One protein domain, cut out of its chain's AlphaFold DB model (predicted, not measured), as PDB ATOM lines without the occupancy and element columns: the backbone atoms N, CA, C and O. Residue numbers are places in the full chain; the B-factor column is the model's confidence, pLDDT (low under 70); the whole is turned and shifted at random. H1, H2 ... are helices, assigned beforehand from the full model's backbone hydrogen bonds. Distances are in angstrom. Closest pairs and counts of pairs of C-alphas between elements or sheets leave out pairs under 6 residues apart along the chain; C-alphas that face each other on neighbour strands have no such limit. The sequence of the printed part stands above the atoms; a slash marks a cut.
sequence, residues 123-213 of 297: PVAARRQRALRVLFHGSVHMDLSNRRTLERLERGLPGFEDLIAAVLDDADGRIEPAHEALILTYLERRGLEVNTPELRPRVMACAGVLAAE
ATOM      1  N   PRO A 123      18.873  23.222 -46.028       71.50
ATOM      2  CA  PRO A 123      17.576  22.709 -46.459       71.50
ATOM      3  C   PRO A 123      16.802  22.065 -45.304       71.50
ATOM      4  O   PRO A 123      15.571  22.133 -45.293       71.50
ATOM      5  N   VAL A 124      17.500  21.494 -44.314       80.50
ATOM      6  CA  VAL A 124      16.888  20.887 -43.126       80.50
ATOM      7  C   VAL A 124      16.312  21.971 -42.216       80.50
ATOM      8  O   VAL A 124      15.130  21.907 -41.862       80.50
ATOM      9  N   ALA A 125      17.095  23.000 -41.876       77.00
ATOM     10  CA  ALA A 125      16.614  24.144 -41.102       77.00
ATOM     11  C   ALA A 125      15.456  24.871 -41.804       77.00
ATOM     12  O   ALA A 125      14.439  25.167 -41.175       77.00
ATOM     13  N   ALA A 126      15.551  25.085 -43.119       74.06
ATOM     14  CA  ALA A 126      14.515  25.743 -43.903       74.06
ATOM     15  C   ALA A 126      13.214  24.916 -43.954       74.06
ATOM     16  O   ALA A 126      12.122  25.474 -43.801       74.06
ATOM     17  N   ARG A 127      13.308  23.586 -44.116       82.94
ATOM     18  CA  ARG A 127      12.166  22.657 -44.036       82.94
ATOM     19  C   ARG A 127      11.506  22.707 -42.660       82.94
ATOM     20  O   ARG A 127      10.291  22.886 -42.563       82.94
ATOM     21  N   ARG A 128      12.301  22.637 -41.592       86.50
ATOM     22  CA  ARG A 128      11.815  22.739 -40.208       86.50
ATOM     23  C   ARG A 128      11.145  24.078 -39.936       86.50
ATOM     24  O   ARG A 128      10.062  24.108 -39.366       86.50
ATOM     25  N   GLN A 129      11.713  25.182 -40.413       81.56
ATOM     26  CA  GLN A 129      11.114  26.508 -40.278       81.56
ATOM     27  C   GLN A 129       9.771  26.609 -41.018       81.56
ATOM     28  O   GLN A 129       8.826  27.209 -40.505       81.56
ATOM     29  N   ARG A 130       9.637  25.990 -42.201       79.94
ATOM     30  CA  ARG A 130       8.350  25.891 -42.913       79.94
ATOM     31  C   ARG A 130       7.311  25.109 -42.109       79.94
ATOM     32  O   ARG A 130       6.196  25.604 -41.948       79.94
ATOM     33  N   ALA A 131       7.692  23.961 -41.556       84.25
ATOM     34  CA  ALA A 131       6.831  23.153 -40.695       84.25
ATOM     35  C   ALA A 131       6.404  23.914 -39.423       84.25
ATOM     36  O   ALA A 131       5.219  23.963 -39.092       84.25
ATOM     37  N   LEU A 132       7.341  24.611 -38.768       83.38
ATOM     38  CA  LEU A 132       7.077  25.435 -37.584       83.38
ATOM     39  C   LEU A 132       6.113  26.588 -37.874       83.38
ATOM     40  O   LEU A 132       5.230  26.855 -37.061       83.38
ATOM     41  N   ARG A 133       6.212  27.245 -39.037       79.19
ATOM     42  CA  ARG A 133       5.260  28.305 -39.420       79.19
ATOM     43  C   ARG A 133       3.820  27.801 -39.490       79.19
ATOM     44  O   ARG A 133       2.916  28.528 -39.091       79.19
ATOM     45  N   VAL A 134       3.611  26.580 -39.980       83.62
ATOM     46  CA  VAL A 134       2.283  25.948 -40.026       83.62
ATOM     47  C   VAL A 134       1.837  25.523 -38.632       83.62
ATOM     48  O   VAL A 134       0.693  25.765 -38.251       83.62
ATOM     49  N   LEU A 135       2.752  24.962 -37.843       84.31
ATOM     50  CA  LEU A 135       2.466  24.498 -36.493       84.31
ATOM     51  C   LEU A 135       2.064  25.641 -35.542       84.31
ATOM     52  O   LEU A 135       1.092  25.513 -34.800       84.31
ATOM     53  N   PHE A 136       2.775  26.770 -35.585       81.06
ATOM     54  CA  PHE A 136       2.525  27.936 -34.730       81.06
ATOM     55  C   PHE A 136       1.510  28.929 -35.308       81.06
ATOM     56  O   PHE A 136       1.254  29.974 -34.695       81.06
ATOM     57  N   HIS A 137       0.899  28.621 -36.454       81.19
ATOM     58  CA  HIS A 137      -0.088  29.492 -37.079       81.19
ATOM     59  C   HIS A 137      -1.284  29.750 -36.143       81.19
ATOM     60  O   HIS A 137      -2.006  28.830 -35.740       81.19
ATOM     61  N   GLY A 138      -1.483  31.019 -35.769       69.31
ATOM     62  CA  GLY A 138      -2.553  31.439 -34.856       69.31
ATOM     63  C   GLY A 138      -2.385  30.956 -33.407       69.31
ATOM     64  O   GLY A 138      -3.344  31.001 -32.642       69.31
ATOM     65  N   SER A 139      -1.190  30.502 -33.008       75.25
ATOM     66  CA  SER A 139      -0.929  29.973 -31.656       75.25
ATOM     67  C   SER A 139      -1.093  30.997 -30.524       75.25
ATOM     68  O   SER A 139      -1.211  30.626 -29.359       75.25
ATOM     69  N   VAL A 140      -1.148  32.291 -30.856       72.19
ATOM     70  CA  VAL A 140      -1.385  33.390 -29.905       72.19
ATOM     71  C   VAL A 140      -2.772  33.301 -29.255       72.19
ATOM     72  O   VAL A 140      -2.949  33.789 -28.144       72.19
ATOM     73  N   HIS A 141      -3.739  32.658 -29.913       73.75
ATOM     74  CA  HIS A 141      -5.123  32.539 -29.441       73.75
ATOM     75  C   HIS A 141      -5.422  31.227 -28.708       73.75
ATOM     76  O   HIS A 141      -6.561  30.991 -28.329       73.75
ATOM     77  N   MET A 142      -4.412  30.376 -28.523       75.94
ATOM     78  CA  MET A 142      -4.576  29.066 -27.903       75.94
ATOM     79  C   MET A 142      -4.432  29.148 -26.385       75.94
ATOM     80  O   MET A 142      -3.746  30.026 -25.849       75.94
ATOM     81  N   ASP A 143      -5.046  28.192 -25.696       84.62
ATOM     82  CA  ASP A 143      -4.878  28.023 -24.261       84.62
ATOM     83  C   ASP A 143      -3.420  27.679 -23.890       84.62
ATOM     84  O   ASP A 143      -2.589  27.256 -24.703       84.62
ATOM     85  N   LEU A 144      -3.075  27.883 -22.617       84.56
ATOM     86  CA  LEU A 144      -1.712  27.649 -22.139       84.56
ATOM     87  C   LEU A 144      -1.300  26.171 -22.265       84.56
ATOM     88  O   LEU A 144      -0.117  25.886 -22.458       84.56
ATOM     89  N   SER A 145      -2.257  25.240 -22.168       85.62
ATOM     90  CA  SER A 145      -1.998  23.805 -22.308       85.62
ATOM     91  C   SER A 145      -1.568  23.462 -23.733       85.62
ATOM     92  O   SER A 145      -0.485  22.901 -23.931       85.62
ATOM     93  N   ASN A 146      -2.332  23.893 -24.743       84.38
ATOM     94  CA  ASN A 146      -1.998  23.608 -26.132       84.38
ATOM     95  C   ASN A 146      -0.697  24.302 -26.553       84.38
ATOM     96  O   ASN A 146       0.109  23.697 -27.259       84.38
ATOM     97  N   ARG A 147      -0.422  25.527 -26.073       85.75
ATOM     98  CA  ARG A 147       0.862  26.212 -26.342       85.75
ATOM     99  C   ARG A 147       2.057  25.442 -25.778       85.75
ATOM    100  O   ARG A 147       3.045  25.262 -26.484       85.75
ATOM    101  N   ARG A 148       1.952  24.897 -24.559       88.06
ATOM    102  CA  ARG A 148       2.997  24.031 -23.979       88.06
ATOM    103  C   ARG A 148       3.211  22.760 -24.798       88.06
ATOM    104  O   ARG A 148       4.352  22.333 -24.973       88.06
ATOM    105  N   THR A 149       2.140  22.161 -25.315       86.69
ATOM    106  CA  THR A 149       2.233  20.994 -26.207       86.69
ATOM    107  C   THR A 149       2.946  21.346 -27.516       86.69
ATOM    108  O   THR A 149       3.815  20.587 -27.945       86.69
ATOM    109  N   LEU A 150       2.676  22.521 -28.100       87.81
ATOM    110  CA  LEU A 150       3.386  23.015 -29.288       87.81
ATOM    111  C   LEU A 150       4.877  23.253 -29.029       87.81
ATOM    112  O   LEU A 150       5.703  22.789 -29.807       87.81
ATOM    113  N   GLU A 151       5.245  23.891 -27.917       88.94
ATOM    114  CA  GLU A 151       6.656  24.094 -27.554       88.94
ATOM    115  C   GLU A 151       7.397  22.766 -27.310       88.94
ATOM    116  O   GLU A 151       8.595  22.633 -27.569       88.94
ATOM    117  N   ARG A 152       6.717  21.755 -26.754       90.31
ATOM    118  CA  ARG A 152       7.299  20.409 -26.603       90.31
ATOM    119  C   ARG A 152       7.508  19.747 -27.964       90.31
ATOM    120  O   ARG A 152       8.536  19.101 -28.158       90.31
ATOM    121  N   LEU A 153       6.567  19.925 -28.889       89.00
ATOM    122  CA  LEU A 153       6.665  19.404 -30.250       89.00
ATOM    123  C   LEU A 153       7.754  20.122 -31.064       89.00
ATOM    124  O   LEU A 153       8.485  19.457 -31.785       89.00
ATOM    125  N   GLU A 154       7.933  21.432 -30.884       89.88
ATOM    126  CA  GLU A 154       9.026  22.217 -31.477       89.88
ATOM    127  C   GLU A 154      10.400  21.669 -31.073       89.88
ATOM    128  O   GLU A 154      11.220  21.347 -31.932       89.88
ATOM    129  N   ARG A 155      10.632  21.468 -29.768       90.12
ATOM    130  CA  ARG A 155      11.884  20.862 -29.271       90.12
ATOM    131  C   ARG A 155      12.075  19.430 -29.783       90.12
ATOM    132  O   ARG A 155      13.202  18.962 -29.912       90.12
ATOM    133  N   GLY A 156      10.975  18.726 -30.050       87.62
ATOM    134  CA  GLY A 156      10.952  17.354 -30.553       87.62
ATOM    135  C   GLY A 156      10.887  17.217 -32.076       87.62
ATOM    136  O   GLY A 156      10.789  16.081 -32.545       87.62
ATOM    137  N   LEU A 157      10.942  18.318 -32.835       88.56
ATOM    138  CA  LEU A 157      10.688  18.332 -34.277       88.56
ATOM    139  C   LEU A 157      11.598  17.388 -35.087       88.56
ATOM    140  O   LEU A 157      11.066  16.714 -35.965       88.56
ATOM    141  N   PRO A 158      12.908  17.240 -34.787       88.94
ATOM    142  CA  PRO A 158      13.755  16.274 -35.494       88.94
ATOM    143  C   PRO A 158      13.231  14.834 -35.399       88.94
ATOM    144  O   PRO A 158      13.102  14.151 -36.402       88.94
ATOM    145  N   GLY A 159      12.822  14.390 -34.207       88.69
ATOM    146  CA  GLY A 159      12.275  13.038 -34.044       88.69
ATOM    147  C   GLY A 159      10.853  12.878 -34.595       88.69
ATOM    148  O   GLY A 159      10.388  11.758 -34.779       88.69
ATOM    149  N   PHE A 160      10.134  13.982 -34.812       89.88
ATOM    150  CA  PHE A 160       8.848  13.967 -35.510       89.88
ATOM    151  C   PHE A 160       9.038  13.829 -37.024       89.88
ATOM    152  O   PHE A 160       8.300  13.095 -37.670       89.88
ATOM    153  N   GLU A 161      10.059  14.481 -37.573       90.19
ATOM    154  CA  GLU A 161      10.492  14.335 -38.963       90.19
ATOM    155  C   GLU A 161      10.899  12.885 -39.278       90.19
ATOM    156  O   GLU A 161      10.403  12.322 -40.251       90.19
ATOM    157  N   ASP A 162      11.685  12.243 -38.404       90.50
ATOM    158  CA  ASP A 162      12.066  10.827 -38.549       90.50
ATOM    159  C   ASP A 162      10.852   9.882 -38.514       90.50
ATOM    160  O   ASP A 162      10.776   8.918 -39.275       90.50
ATOM    161  N   LEU A 163       9.870  10.166 -37.646       89.94
ATOM    162  CA  LEU A 163       8.613   9.414 -37.592       89.94
ATOM    163  C   LEU A 163       7.851   9.523 -38.913       89.94
ATOM    164  O   LEU A 163       7.353   8.521 -39.410       89.94
ATOM    165  N   ILE A 164       7.725  10.734 -39.452       89.12
ATOM    166  CA  ILE A 164       7.000  10.971 -40.704       89.12
ATOM    167  C   ILE A 164       7.693  10.245 -41.849       89.12
ATOM    168  O   ILE A 164       7.011   9.590 -42.630       89.12
ATOM    169  N   ALA A 165       9.025  10.306 -41.900       87.50
ATOM    170  CA  ALA A 165       9.802   9.555 -42.873       87.50
ATOM    171  C   ALA A 165       9.525   8.049 -42.772       87.50
ATOM    172  O   ALA A 165       9.254   7.423 -43.782       87.50
ATOM    173  N   ALA A 166       9.502   7.484 -41.561       88.00
ATOM    174  CA  ALA A 166       9.255   6.055 -41.361       88.00
ATOM    175  C   ALA A 166       7.802   5.622 -41.633       88.00
ATOM    176  O   ALA A 166       7.568   4.510 -42.097       88.00
ATOM    177  N   VAL A 167       6.815   6.460 -41.301       86.06
ATOM    178  CA  VAL A 167       5.385   6.133 -41.465       86.06
ATOM    179  C   VAL A 167       4.928   6.305 -42.912       86.06
ATOM    180  O   VAL A 167       4.036   5.580 -43.339       86.06
ATOM    181  N   LEU A 168       5.504   7.259 -43.647       84.25
ATOM    182  CA  LEU A 168       5.114   7.583 -45.023       84.25
ATOM    183  C   LEU A 168       6.113   7.085 -46.076       84.25
ATOM    184  O   LEU A 168       5.971   7.450 -47.237       84.25
ATOM    185  N   ASP A 169       7.093   6.257 -45.702       81.50
ATOM    186  CA  ASP A 169       8.044   5.652 -46.654       81.50
ATOM    187  C   ASP A 169       7.326   4.787 -47.710       81.50
ATOM    188  O   ASP A 169       7.724   4.748 -48.868       81.50
ATOM    189  N   ASP A 170       6.226   4.138 -47.309       77.38
ATOM    190  CA  ASP A 170       5.367   3.293 -48.158       77.38
ATOM    191  C   ASP A 170       4.107   4.032 -48.654       77.38
ATOM    192  O   ASP A 170       3.182   3.433 -49.199       77.38
ATOM    193  N   ALA A 171       4.011   5.346 -48.423       70.31
ATOM    194  CA  ALA A 171       2.848   6.104 -48.864       70.31
ATOM    195  C   ALA A 171       2.944   6.389 -50.371       70.31
ATOM    196  O   ALA A 171       3.880   7.044 -50.823       70.31
ATOM    197  N   ASP A 172       1.928   5.974 -51.141       70.50
ATOM    198  CA  ASP A 172       1.755   6.263 -52.578       70.50
ATOM    199  C   ASP A 172       1.417   7.752 -52.831       70.50
ATOM    200  O   ASP A 172       0.396   8.122 -53.418       70.50
ATOM    201  N   GLY A 173       2.251   8.656 -52.320       72.12
ATOM    202  CA  GLY A 173       2.123  10.096 -52.488       72.12
ATOM    203  C   GLY A 173       1.074  10.772 -51.605       72.12
ATOM    204  O   GLY A 173       1.098  11.995 -51.542       72.12
ATOM    205  N   ARG A 174       0.211  10.028 -50.891       77.44
ATOM    206  CA  ARG A 174      -0.944  10.549 -50.124       77.44
ATOM    207  C   ARG A 174      -0.907  10.200 -48.643       77.44
ATOM    208  O   ARG A 174      -0.597   9.076 -48.261       77.44
ATOM    209  N   ILE A 175      -1.374  11.124 -47.802       79.00
ATOM    210  CA  ILE A 175      -1.653  10.832 -46.388       79.00
ATOM    211  C   ILE A 175      -3.030  10.170 -46.273       79.00
ATOM    212  O   ILE A 175      -4.062  10.838 -46.275       79.00
ATOM    213  N   GLU A 176      -3.050   8.843 -46.172       84.88
ATOM    214  CA  GLU A 176      -4.273   8.106 -45.829       84.88
ATOM    215  C   GLU A 176      -4.650   8.215 -44.335       84.88
ATOM    216  O   GLU A 176      -3.766   8.372 -43.486       84.88
ATOM    217  N   PRO A 177      -5.937   8.022 -43.966       85.19
ATOM    218  CA  PRO A 177      -6.397   8.046 -42.571       85.19
ATOM    219  C   PRO A 177      -5.662   7.075 -41.633       85.19
ATOM    220  O   PRO A 177      -5.551   7.336 -40.434       85.19
ATOM    221  N   ALA A 178      -5.145   5.959 -42.162       86.31
ATOM    222  CA  ALA A 178      -4.335   5.011 -41.399       86.31
ATOM    223  C   ALA A 178      -3.018   5.645 -40.916       86.31
ATOM    224  O   ALA A 178      -2.659   5.504 -39.744       86.31
ATOM    225  N   HIS A 179      -2.344   6.411 -41.779       86.75
ATOM    226  CA  HIS A 179      -1.126   7.142 -41.430       86.75
ATOM    227  C   HIS A 179      -1.412   8.232 -40.394       86.75
ATOM    228  O   HIS A 179      -0.659   8.379 -39.432       86.75
ATOM    229  N   GLU A 180      -2.534   8.950 -40.529       87.50
ATOM    230  CA  GLU A 180      -2.946   9.944 -39.531       87.50
ATOM    231  C   GLU A 180      -3.124   9.313 -38.145       87.50
ATOM    232  O   GLU A 180      -2.639   9.841 -37.142       87.50
ATOM    233  N   ALA A 181      -3.783   8.152 -38.083       87.81
ATOM    234  CA  ALA A 181      -3.999   7.430 -36.835       87.81
ATOM    235  C   ALA A 181      -2.678   6.970 -36.197       87.81
ATOM    236  O   ALA A 181      -2.516   7.087 -34.980       87.81
ATOM    237  N   LEU A 182      -1.716   6.493 -36.997       87.62
ATOM    238  CA  LEU A 182      -0.386   6.098 -36.519       87.62
ATOM    239  C   LEU A 182       0.401   7.285 -35.956       87.62
ATOM    240  O   LEU A 182       0.952   7.185 -34.856       87.62
ATOM    241  N   ILE A 183       0.403   8.416 -36.668       89.56
ATOM    242  CA  ILE A 183       1.075   9.647 -36.234       89.56
ATOM    243  C   ILE A 183       0.492  10.127 -34.899       89.56
ATOM    244  O   ILE A 183       1.241  10.392 -33.955       89.56
ATOM    245  N   LEU A 184      -0.838  10.187 -34.784       90.25
ATOM    246  CA  LEU A 184      -1.513  10.614 -33.555       90.25
ATOM    247  C   LEU A 184      -1.236   9.654 -32.394       90.25
ATOM    248  O   LEU A 184      -0.829  10.098 -31.322       90.25
ATOM    249  N   THR A 185      -1.352   8.344 -32.626       88.44
ATOM    250  CA  THR A 185      -1.102   7.319 -31.598       88.44
ATOM    251  C   THR A 185       0.335   7.390 -31.080       88.44
ATOM    252  O   THR A 185       0.584   7.226 -29.885       88.44
ATOM    253  N   TYR A 186       1.310   7.639 -31.958       89.06
ATOM    254  CA  TYR A 186       2.707   7.771 -31.555       89.06
ATOM    255  C   TYR A 186       2.945   9.011 -30.682       89.06
ATOM    256  O   TYR A 186       3.621   8.933 -29.654       89.06
ATOM    257  N   LEU A 187       2.373  10.154 -31.062       89.38
ATOM    258  CA  LEU A 187       2.497  11.387 -30.287       89.38
ATOM    259  C   LEU A 187       1.797  11.278 -28.923       89.38
ATOM    260  O   LEU A 187       2.361  11.711 -27.916       89.38
ATOM    261  N   GLU A 188       0.636  10.623 -28.861       89.50
ATOM    262  CA  GLU A 188      -0.061  10.321 -27.606       89.50
ATOM    263  C   GLU A 188       0.776   9.407 -26.697       89.50
ATOM    264  O   GLU A 188       0.926   9.691 -25.508       89.50
ATOM    265  N   ARG A 189       1.428   8.369 -27.247       89.00
ATOM    266  CA  ARG A 189       2.368   7.511 -26.490       89.00
ATOM    267  C   ARG A 189       3.560   8.282 -25.924       89.00
ATOM    268  O   ARG A 189       4.091   7.907 -24.882       89.00
ATOM    269  N   ARG A 190       3.972   9.371 -26.579       85.94
ATOM    270  CA  ARG A 190       5.021  10.288 -26.099       85.94
ATOM    271  C   ARG A 190       4.515  11.271 -25.027       85.94
ATOM    272  O   ARG A 190       5.280  12.102 -24.531       85.94
ATOM    273  N   GLY A 191       3.238  11.180 -24.653       85.19
ATOM    274  CA  GLY A 191       2.591  12.037 -23.664       85.19
ATOM    275  C   GLY A 191       2.301  13.441 -24.191       85.19
ATOM    276  O   GLY A 191       2.431  14.409 -23.436       85.19
ATOM    277  N   LEU A 192       2.011  13.577 -25.490       86.19
ATOM    278  CA  LEU A 192       1.528  14.815 -26.102       86.19
ATOM    279  C   LEU A 192       0.022  14.692 -26.352       86.19
ATOM    280  O   LEU A 192      -0.425  13.785 -27.048       86.19
ATOM    281  N   GLU A 193      -0.759  15.625 -25.815       83.88
ATOM    282  CA  GLU A 193      -2.207  15.693 -26.035       83.88
ATOM    283  C   GLU A 193      -2.496  16.421 -27.352       83.88
ATOM    284  O   GLU A 193      -2.756  17.619 -27.381       83.88
ATOM    285  N   VAL A 194      -2.380  15.707 -28.473       83.38
ATOM    286  CA  VAL A 194      -2.546  16.277 -29.826       83.38
ATOM    287  C   VAL A 194      -3.933  16.080 -30.427       83.38
ATOM    288  O   VAL A 194      -4.274  16.757 -31.395       83.38
ATOM    289  N   ASN A 195      -4.757  15.199 -29.858       81.69
ATOM    290  CA  ASN A 195      -6.105  14.903 -30.345       81.69
ATOM    291  C   ASN A 195      -7.149  15.919 -29.845       81.69
ATOM    292  O   ASN A 195      -8.232  15.565 -29.385       81.69
ATOM    293  N   THR A 196      -6.808  17.203 -29.923       83.06
ATOM    294  CA  THR A 196      -7.733  18.317 -29.700       83.06
ATOM    295  C   THR A 196      -8.152  18.906 -31.051       83.06
ATOM    296  O   THR A 196      -7.384  18.825 -32.018       83.06
ATOM    297  N   PRO A 197      -9.347  19.517 -31.162       79.88
ATOM    298  CA  PRO A 197      -9.811  20.114 -32.421       79.88
ATOM    299  C   PRO A 197      -8.891  21.237 -32.926       79.88
ATOM    300  O   PRO A 197      -8.867  21.524 -34.119       79.88
ATOM    301  N   GLU A 198      -8.101  21.844 -32.040       79.75
ATOM    302  CA  GLU A 198      -7.148  22.900 -32.376       79.75
ATOM    303  C   GLU A 198      -5.771  22.372 -32.796       79.75
ATOM    304  O   GLU A 198      -5.145  22.932 -33.701       79.75
ATOM    305  N   LEU A 199      -5.256  21.334 -32.129       84.62
ATOM    306  CA  LEU A 199      -3.910  20.819 -32.388       84.62
ATOM    307  C   LEU A 199      -3.897  19.814 -33.532       84.62
ATOM    308  O   LEU A 199      -2.988  19.864 -34.360       84.62
ATOM    309  N   ARG A 200      -4.907  18.946 -33.629       86.94
ATOM    310  CA  ARG A 200      -4.939  17.864 -34.618       86.94
ATOM    311  C   ARG A 200      -4.791  18.375 -36.058       86.94
ATOM    312  O   ARG A 200      -3.881  17.900 -36.736       86.94
ATOM    313  N   PRO A 201      -5.557  19.380 -36.535       86.38
ATOM    314  CA  PRO A 201      -5.385  19.896 -37.895       86.38
ATOM    315  C   PRO A 201      -4.002  20.518 -38.136       86.38
ATOM    316  O   PRO A 201      -3.449  20.385 -39.224       86.38
ATOM    317  N   ARG A 202      -3.411  21.167 -37.123       86.81
ATOM    318  CA  ARG A 202      -2.082  21.797 -37.216       86.81
ATOM    319  C   ARG A 202      -0.961  20.778 -37.273       86.81
ATOM    320  O   ARG A 202      -0.052  20.924 -38.083       86.81
ATOM    321  N   VAL A 203      -1.027  19.746 -36.438       88.00
ATOM    322  CA  VAL A 203      -0.042  18.666 -36.440       88.00
ATOM    323  C   VAL A 203      -0.113  17.878 -37.742       88.00
ATOM    324  O   VAL A 203       0.935  17.589 -38.312       88.00
ATOM    325  N   MET A 204      -1.311  17.629 -38.272       88.12
ATOM    326  CA  MET A 204      -1.459  16.976 -39.575       88.12
ATOM    327  C   MET A 204      -0.979  17.850 -40.738       88.12
ATOM    328  O   MET A 204      -0.289  17.357 -41.626       88.12
ATOM    329  N   ALA A 205      -1.255  19.157 -40.716       85.06
ATOM    330  CA  ALA A 205      -0.722  20.085 -41.713       85.06
ATOM    331  C   ALA A 205       0.814  20.193 -41.635       85.06
ATOM    332  O   ALA A 205       1.490  20.195 -42.661       85.06
ATOM    333  N   CYS A 206       1.376  20.228 -40.423       86.31
ATOM    334  CA  CYS A 206       2.819  20.189 -40.181       86.31
ATOM    335  C   CYS A 206       3.438  18.891 -40.724       86.31
ATOM    336  O   CYS A 206       4.442  18.945 -41.436       86.31
ATOM    337  N   ALA A 207       2.801  17.744 -40.464       87.38
ATOM    338  CA  ALA A 207       3.224  16.454 -40.996       87.38
ATOM    339  C   ALA A 207       3.194  16.424 -42.528       87.38
ATOM    340  O   ALA A 207       4.153  15.972 -43.146       87.38
ATOM    341  N   GLY A 208       2.145  16.978 -43.141       85.12
ATOM    342  CA  GLY A 208       2.052  17.112 -44.593       85.12
ATOM    343  C   GLY A 208       3.150  17.991 -45.185       85.12
ATOM    344  O   GLY A 208       3.765  17.611 -46.174       85.12
ATOM    345  N   VAL A 209       3.463  19.136 -44.572       83.75
ATOM    346  CA  VAL A 209       4.576  19.981 -45.037       83.75
ATOM    347  C   VAL A 209       5.906  19.235 -44.952       83.75
ATOM    348  O   VAL A 209       6.675  19.267 -45.907       83.75
ATOM    349  N   LEU A 210       6.175  18.537 -43.848       86.12
ATOM    350  CA  LEU A 210       7.399  17.746 -43.704       86.12
ATOM    351  C   LEU A 210       7.471  16.621 -44.741       86.12
ATOM    352  O   LEU A 210       8.498  16.469 -45.391       86.12
ATOM    353  N   ALA A 211       6.377  15.891 -44.950       85.12
ATOM    354  CA  ALA A 211       6.301  14.818 -45.933       85.12
ATOM    355  C   ALA A 211       6.492  15.324 -47.375       85.12
ATOM    356  O   ALA A 211       7.202  14.696 -48.159       85.12
ATOM    357  N   ALA A 212       5.917  16.480 -47.724       84.50
ATOM    358  CA  ALA A 212       6.054  17.070 -49.058       84.50
ATOM    359  C   ALA A 212       7.494  17.521 -49.330       84.50
ATOM    360  O   ALA A 212       8.027  17.335 -50.419       84.50
ATOM    361  N   GLU A 213       8.147  18.078 -48.314       80.88
ATOM    362  CA  GLU A 213       9.538  18.533 -48.379       80.88
ATOM    363  C   GLU A 213      10.558  17.383 -48.320       80.88
ATOM    364  O   GLU A 213      11.719  17.566 -48.686       80.88
TER     365      GLU A 213
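Overview. This is residues 123 to 213 of the 297 residues of an uncharacterized protein of Candidatus Poseidoniaceae archaeon (UniProt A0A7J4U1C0). Five helices form a compact body round the last, H5: H1 packs beside it, H3 crosses residues 207 to 211, H4 folds back on H3 as a hairpin, and H2 is near H1 and H5. The printed part has 91 residues, is all helix, and runs H1 to H5. The radius of gyration of the C-alphas is 12.3 A; the spans are 37 by 28 by 18 A.

Along the chain. Find C-alpha 123 at (17.576, 22.709, -46.459), where H1, residues 123 to 135, begins, 18.2 A long. H2 is residues 144 to 155, H3 157 to 167, H4 177 to 189. H5, residues 199 to 213, 21.0 A, ends at (9.538, 18.533, -48.379).

Arrangement. H1 touches H5, opposite ways at a shallow tilt of 24 degrees; closest are C-alphas 131 and 206, 5.0 A. H3 touches H5 at C-alphas 164 and 211, 6.5 A, and H4 at 167 and 179, 6.6 A. Every helix O i to N i+4 pair is within hydrogen-bond range.

Size, cuts and confidence. The printed part has no cut; residue 138 is under 70 in pLDDT.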